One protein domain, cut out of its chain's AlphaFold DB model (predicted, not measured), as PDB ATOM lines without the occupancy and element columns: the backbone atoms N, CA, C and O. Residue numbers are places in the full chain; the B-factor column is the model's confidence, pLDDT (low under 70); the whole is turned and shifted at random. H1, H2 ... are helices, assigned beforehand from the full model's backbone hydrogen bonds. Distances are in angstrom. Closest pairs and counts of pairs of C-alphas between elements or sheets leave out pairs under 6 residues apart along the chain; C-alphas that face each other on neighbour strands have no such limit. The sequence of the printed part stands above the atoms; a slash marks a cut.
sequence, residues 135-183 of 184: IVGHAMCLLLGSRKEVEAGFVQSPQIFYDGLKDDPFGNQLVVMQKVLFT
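AT A GLANCE: This is residues 135 to 183 of the 184 residues of an uncharacterized protein of Manihot esculenta (UniProt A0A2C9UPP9). Little regular structure is present: H1, the longest helix, and the shorter H2 are joined by a long unnamed stretch that doubles back on itself like a stretched S. It turns beyond H1, runs the length of a thin rod past residue 156, turns again and leads into H2; residues 145 to 150 and 166 to 171 stick out at the turns. The printed part has 49 residues, with two named helices, H1 then H2, and no named strand; it is all helix by class, though named elements hold only 18 residues. It is only just extended, close to loose, with a radius of gyration of the C-alphas of 14.9 A and spans of 44 by 19 by 14 A.

IN THESE COORDINATES: H1, residues 135 to 144, is 14.3 A long and begins at C-alpha 135 (30.039, 52.664, -22.014). H2, residues 175 to 182, is 10.5 A long and ends at C-alpha 182 (36.400, 39.774, -25.073).

HOW THE PARTS SIT: H1 and H2 are apart, with no C-alpha of one within 8 A of the other. In both, every O i to N i+4 pair is within hydrogen-bond range.

THE WHOLE: The C-alphas farthest apart, of Lys 148 and Asp 167, are 44.0 A apart. The printed part has no cut. The link, 30 residues, is long. Residues 146 to 150 and 183 have pLDDT under 70.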
ATOM      1  N   ILE A 135      28.768  53.256 -21.561       92.06
ATOM      2  CA  ILE A 135      30.039  52.664 -22.014       92.06
ATOM      3  C   ILE A 135      31.267  53.431 -21.512       92.06
ATOM      4  O   ILE A 135      32.248  52.819 -21.099       92.06
ATOM      5  N   VAL A 136      31.187  54.764 -21.470       92.44
ATOM      6  CA  VAL A 136      32.260  55.609 -20.932       92.44
ATOM      7  C   VAL A 136      32.429  55.365 -19.434       92.44
ATOM      8  O   VAL A 136      33.550  55.180 -18.975       92.44
ATOM      9  N   GLY A 137      31.328  55.278 -18.681       93.12
ATOM     10  CA  GLY A 137      31.362  54.958 -17.253       93.12
ATOM     11  C   GLY A 137      31.994  53.592 -16.973       93.12
ATOM     12  O   GLY A 137      32.850  53.482 -16.103       93.12
ATOM     13  N   HIS A 138      31.653  52.568 -17.762       92.00
ATOM     14  CA  HIS A 138      32.279  51.246 -17.650       92.00
ATOM     15  C   HIS A 138      33.788  51.298 -17.931       92.00
ATOM     16  O   HIS A 138      34.567  50.689 -17.200       92.00
ATOM     17  N   ALA A 139      34.217  52.051 -18.949       91.75
ATOM     18  CA  ALA A 139      35.638  52.238 -19.235       91.75
ATOM     19  C   ALA A 139      36.364  52.960 -18.088       91.75
ATOM     20  O   ALA A 139      37.464  52.558 -17.715       91.75
ATOM     21  N   MET A 140      35.735  53.971 -17.476       91.75
ATOM     22  CA  MET A 140      36.296  54.665 -16.312       91.75
ATOM     23  C   MET A 140      36.449  53.736 -15.106       91.75
ATOM     24  O   MET A 140      37.479  53.786 -14.443       91.75
ATOM     25  N   CYS A 141      35.488  52.841 -14.848       90.06
ATOM     26  CA  CYS A 141      35.622  51.830 -13.795       90.06
ATOM     27  C   CYS A 141      36.859  50.938 -13.990       90.06
ATOM     28  O   CYS A 141      37.498  50.575 -13.010       90.06
ATOM     29  N   LEU A 142      37.212  50.596 -15.233       88.00
ATOM     30  CA  LEU A 142      38.391  49.776 -15.526       88.00
ATOM     31  C   LEU A 142      39.701  50.568 -15.405       88.00
ATOM     32  O   LEU A 142      40.666  50.062 -14.838       88.00
ATOM     33  N   LEU A 143      39.729  51.807 -15.907       88.38
ATOM     34  CA  LEU A 143      40.915  52.670 -15.846       88.38
ATOM     35  C   LEU A 143      41.236  53.088 -14.404       88.38
ATOM     36  O   LEU A 143      42.372  52.941 -13.961       88.38
ATOM     37  N   LEU A 144      40.227  53.550 -13.662       87.38
ATOM     38  CA  LEU A 144      40.376  54.099 -12.308       87.38
ATOM     39  C   LEU A 144      40.244  53.045 -11.200       87.38
ATOM     40  O   LEU A 144      40.723  53.249 -10.092       87.38
ATOM     41  N   GLY A 145      39.569  51.923 -11.461       78.06
ATOM     42  CA  GLY A 145      39.342  50.867 -10.465       78.06
ATOM     43  C   GLY A 145      40.470  49.838 -10.366       78.06
ATOM     44  O   GLY A 145      40.400  48.930  -9.535       78.06
ATOM     45  N   SER A 146      41.500  49.936 -11.212       68.50
ATOM     46  CA  SER A 146      42.657  49.043 -11.156       68.50
ATOM     47  C   SER A 146      43.509  49.338  -9.912       68.50
ATOM     48  O   SER A 146      43.713  50.487  -9.530       68.50
ATOM     49  N   ARG A 147      44.027  48.292  -9.241       65.00
ATOM     50  CA  ARG A 147      44.816  48.440  -7.993       65.00
ATOM     51  C   ARG A 147      46.083  49.284  -8.170       65.00
ATOM     52  O   ARG A 147      46.646  49.745  -7.179       65.00
ATOM     53  N   LYS A 148      46.530  49.469  -9.411       61.69
ATOM     54  CA  LYS A 148      47.508  50.476  -9.802       61.69
ATOM     55  C   LYS A 148      46.998  51.145 -11.074       61.69
ATOM     56  O   LYS A 148      47.070  50.542 -12.137       61.69
ATOM     57  N   GLU A 149      46.584  52.404 -10.968       59.09
ATOM     58  CA  GLU A 149      46.165  53.263 -12.095       59.09
ATOM     59  C   GLU A 149      47.199  53.306 -13.246       59.09
ATOM     60  O   GLU A 149      46.881  53.647 -14.379       59.09
ATOM     61  N   VAL A 150      48.446  52.913 -12.964       65.50
ATOM     62  CA  VAL A 150      49.589  52.878 -13.887       65.50
ATOM     63  C   VAL A 150      49.629  51.613 -14.770       65.50
ATOM     64  O   VAL A 150      50.432  51.538 -15.694       65.50
ATOM     65  N   GLU A 151      48.802  50.596 -14.507       76.31
ATOM     66  CA  GLU A 151      48.850  49.315 -15.238       76.31
ATOM     67  C   GLU A 151      47.962  49.290 -16.498       76.31
ATOM     68  O   GLU A 151      48.145  48.424 -17.355       76.31
ATOM     69  N   ALA A 152      47.037  50.244 -16.658       80.94
ATOM     70  CA  ALA A 152      46.082  50.272 -17.768       80.94
ATOM     71  C   ALA A 152      46.296  51.491 -18.682       80.94
ATOM     72  O   ALA A 152      45.951  52.616 -18.337       80.94
ATOM     73  N   GLY A 153      46.835  51.261 -19.885       86.38
ATOM     74  CA  GLY A 153      47.052  52.325 -20.878       86.38
ATOM     75  C   GLY A 153      45.817  52.681 -21.717       86.38
ATOM     76  O   GLY A 153      45.724  53.795 -22.227       86.38
ATOM     77  N   PHE A 154      44.878  51.745 -21.894       91.25
ATOM     78  CA  PHE A 154      43.623  51.955 -22.623       91.25
ATOM     79  C   PHE A 154      42.598  50.863 -22.287       91.25
ATOM     80  O   PHE A 154      42.955  49.778 -21.829       91.25
ATOM     81  N   VAL A 155      41.321  51.140 -22.568       91.19
ATOM     82  CA  VAL A 155      40.231  50.155 -22.533       91.19
ATOM     83  C   VAL A 155      39.727  49.950 -23.951       91.19
ATOM     84  O   VAL A 155      39.342  50.907 -24.622       91.19
ATOM     85  N   GLN A 156      39.720  48.699 -24.403       91.88
ATOM     86  CA  GLN A 156      39.176  48.333 -25.703       91.88
ATOM     87  C   GLN A 156      37.744  47.822 -25.543       91.88
ATOM     88  O   GLN A 156      37.501  46.866 -24.810       91.88
ATOM     89  N   SER A 157      36.813  48.421 -26.281       89.88
ATOM     90  CA  SER A 157      35.446  47.910 -26.405       89.88
ATOM     91  C   SER A 157      35.321  46.997 -27.630       89.88
ATOM     92  O   SER A 157      35.964  47.271 -28.655       89.88
ATOM     93  N   PRO A 158      34.489  45.941 -27.573       89.06
ATOM     94  CA  PRO A 158      34.191  45.131 -28.748       89.06
ATOM     95  C   PRO A 158      33.466  45.980 -29.802       89.06
ATOM     96  O   PRO A 158      32.492  46.669 -29.499       89.06
ATOM     97  N   GLN A 159      33.941  45.930 -31.046       88.50
ATOM     98  CA  GLN A 159      33.295  46.587 -32.185       88.50
ATOM     99  C   GLN A 159      32.291  45.631 -32.815       88.50
ATOM    100  O   GLN A 159      32.705  44.619 -33.372       88.50
ATOM    101  N   ILE A 160      30.998  45.948 -32.723       87.81
ATOM    102  CA  ILE A 160      29.903  45.112 -33.229       87.81
ATOM    103  C   ILE A 160      29.310  45.768 -34.475       87.81
ATOM    104  O   ILE A 160      28.850  46.907 -34.419       87.81
ATOM    105  N   PHE A 161      29.295  45.028 -35.580       87.75
ATOM    106  CA  PHE A 161      28.705  45.471 -36.839       87.75
ATOM    107  C   PHE A 161      27.200  45.188 -36.857       87.75
ATOM    108  O   PHE A 161      26.749  44.135 -36.406       87.75
ATOM    109  N   TYR A 162      26.426  46.141 -37.369       83.06
ATOM    110  CA  TYR A 162      24.979  46.026 -37.540       83.06
ATOM    111  C   TYR A 162      24.628  45.616 -38.981       83.06
ATOM    112  O   TYR A 162      25.477  45.670 -39.868       83.06
ATOM    113  N   ASP A 163      23.383  45.185 -39.202       82.00
ATOM    114  CA  ASP A 163      22.839  44.783 -40.513       82.00
ATOM    115  C   ASP A 163      23.634  43.675 -41.243       82.00
ATOM    116  O   ASP A 163      23.648  43.592 -42.472       82.00
ATOM    117  N   GLY A 164      24.284  42.786 -40.486       82.56
ATOM    118  CA  GLY A 164      24.959  41.609 -41.031       82.56
ATOM    119  C   GLY A 164      23.980  40.568 -41.587       82.56
ATOM    120  O   GLY A 164      22.909  40.329 -41.027       82.56
ATOM    121  N   LEU A 165      24.365  39.907 -42.683       85.88
ATOM    122  CA  LEU A 165      23.608  38.785 -43.242       85.88
ATOM    123  C   LEU A 165      23.557  37.624 -42.245       85.88
ATOM    124  O   LEU A 165      24.575  37.275 -41.652       85.88
ATOM    125  N   LYS A 166      22.391  36.990 -42.083       86.12
ATOM    126  CA  LYS A 166      22.191  35.899 -41.112       86.12
ATOM    127  C   LYS A 166      23.144  34.718 -41.336       86.12
ATOM    128  O   LYS A 166      23.556  34.077 -40.378       86.12
ATOM    129  N   ASP A 167      23.444  34.425 -42.593       88.44
ATOM    130  CA  ASP A 167      24.350  33.371 -43.040       88.44
ATOM    131  C   ASP A 167      25.821  33.815 -43.119       88.44
ATOM    132  O   ASP A 167      26.684  32.958 -43.275       88.44
ATOM    133  N   ASP A 168      26.100  35.121 -42.983       89.12
ATOM    134  CA  ASP A 168      27.423  35.773 -43.003       89.12
ATOM    135  C   ASP A 168      28.487  35.041 -43.845       89.12
ATOM    136  O   ASP A 168      29.537  34.651 -43.325       89.12
ATOM    137  N   PRO A 169      28.259  34.848 -45.158       90.12
ATOM    138  CA  PRO A 169      29.141  34.030 -45.994       90.12
ATOM    139  C   PRO A 169      30.563  34.599 -46.106       90.12
ATOM    140  O   PRO A 169      31.491  33.887 -46.486       90.12
ATOM    141  N   PHE A 170      30.743  35.880 -45.774       89.69
ATOM    142  CA  PHE A 170      32.024  36.582 -45.803       89.69
ATOM    143  C   PHE A 170      32.702  36.674 -44.429       89.69
ATOM    144  O   PHE A 170      33.841  37.126 -44.351       89.69
ATOM    145  N   GLY A 171      32.032  36.256 -43.348       87.44
ATOM    146  CA  GLY A 171      32.566  36.344 -41.988       87.44
ATOM    147  C   GLY A 171      32.770  37.781 -41.491       87.44
ATOM    148  O   GLY A 171      33.612  38.018 -40.623       87.44
ATOM    149  N   ASN A 172      32.031  38.751 -42.036       87.94
ATOM    150  CA  ASN A 172      32.231  40.175 -41.759       87.94
ATOM    151  C   ASN A 172      31.762  40.579 -40.356       87.94
ATOM    152  O   ASN A 172      32.176  41.617 -39.848       87.94
ATOM    153  N   GLN A 173      30.915  39.774 -39.708       87.44
ATOM    154  CA  GLN A 173      30.430  40.091 -38.363       87.44
ATOM    155  C   GLN A 173      31.478  39.826 -37.275       87.44
ATOM    156  O   GLN A 173      31.312  40.288 -36.146       87.44
ATOM    157  N   LEU A 174      32.550  39.082 -37.586       86.56
ATOM    158  CA  LEU A 174      33.669  38.786 -36.677       86.56
ATOM    159  C   LEU A 174      33.245  38.216 -35.305       86.56
ATOM    160  O   LEU A 174      33.973  38.334 -34.317       86.56
ATOM    161  N   VAL A 175      32.090  37.541 -35.239       85.38
ATOM    162  CA  VAL A 175      31.476  37.057 -33.987       85.38
ATOM    163  C   VAL A 175      32.412  36.132 -33.203       85.38
ATOM    164  O   VAL A 175      32.478  36.201 -31.975       85.38
ATOM    165  N   VAL A 176      33.167  35.271 -33.895       84.44
ATOM    166  CA  VAL A 176      34.134  34.360 -33.255       84.44
ATOM    167  C   VAL A 176      35.285  35.143 -32.625       84.44
ATOM    168  O   VAL A 176      35.630  34.897 -31.473       84.44
ATOM    169  N   MET A 177      35.845  36.114 -33.351       83.44
ATOM    170  CA  MET A 177      36.948  36.944 -32.867       83.44
ATOM    171  C   MET A 177      36.528  37.722 -31.615       83.44
ATOM    172  O   MET A 177      37.239  37.697 -30.615       83.44
ATOM    173  N   GLN A 178      35.343  38.337 -31.637       84.69
ATOM    174  CA  GLN A 178      34.802  39.050 -30.479       84.69
ATOM    175  C   GLN A 178      34.646  38.136 -29.260       84.69
ATOM    176  O   GLN A 178      35.073  38.502 -28.169       84.69
ATOM    177  N   LYS A 179      34.087  36.931 -29.436       83.75
ATOM    178  CA  LYS A 179      33.940  35.971 -28.333       83.75
ATOM    179  C   LYS A 179      35.289  35.542 -27.765       83.75
ATOM    180  O   LYS A 179      35.426  35.476 -26.553       83.75
ATOM    181  N   VAL A 180      36.291  35.269 -28.593       83.69
ATOM    182  CA  VAL A 180      37.591  34.794 -28.086       83.69
ATOM    183  C   VAL A 180      38.366  35.904 -27.371       83.69
ATOM    184  O   VAL A 180      38.991  35.643 -26.352       83.69
ATOM    185  N   LEU A 181      38.327  37.138 -27.882       80.88
ATOM    186  CA  LEU A 181      39.116  38.250 -27.337       80.88
ATOM    187  C   LEU A 181      38.464  38.959 -26.147       80.88
ATOM    188  O   LEU A 181      39.184  39.505 -25.316       80.88
ATOM    189  N   PHE A 182      37.131  38.984 -26.073       79.31
ATOM    190  CA  PHE A 182      36.400  39.774 -25.073       79.31
ATOM    191  C   PHE A 182      35.584  38.934 -24.080       79.31
ATOM    192  O   PHE A 182      34.857  39.511 -23.274       79.31
ATOM    193  N   THR A 183      35.701  37.601 -24.102       59.19
ATOM    194  CA  THR A 183      35.151  36.742 -23.039       59.19
ATOM    195  C   THR A 183      36.259  36.412 -22.038       59.19
ATOM    196  O   THR A 183      37.091  35.542 -22.298       59.19
TER     197      THR A 183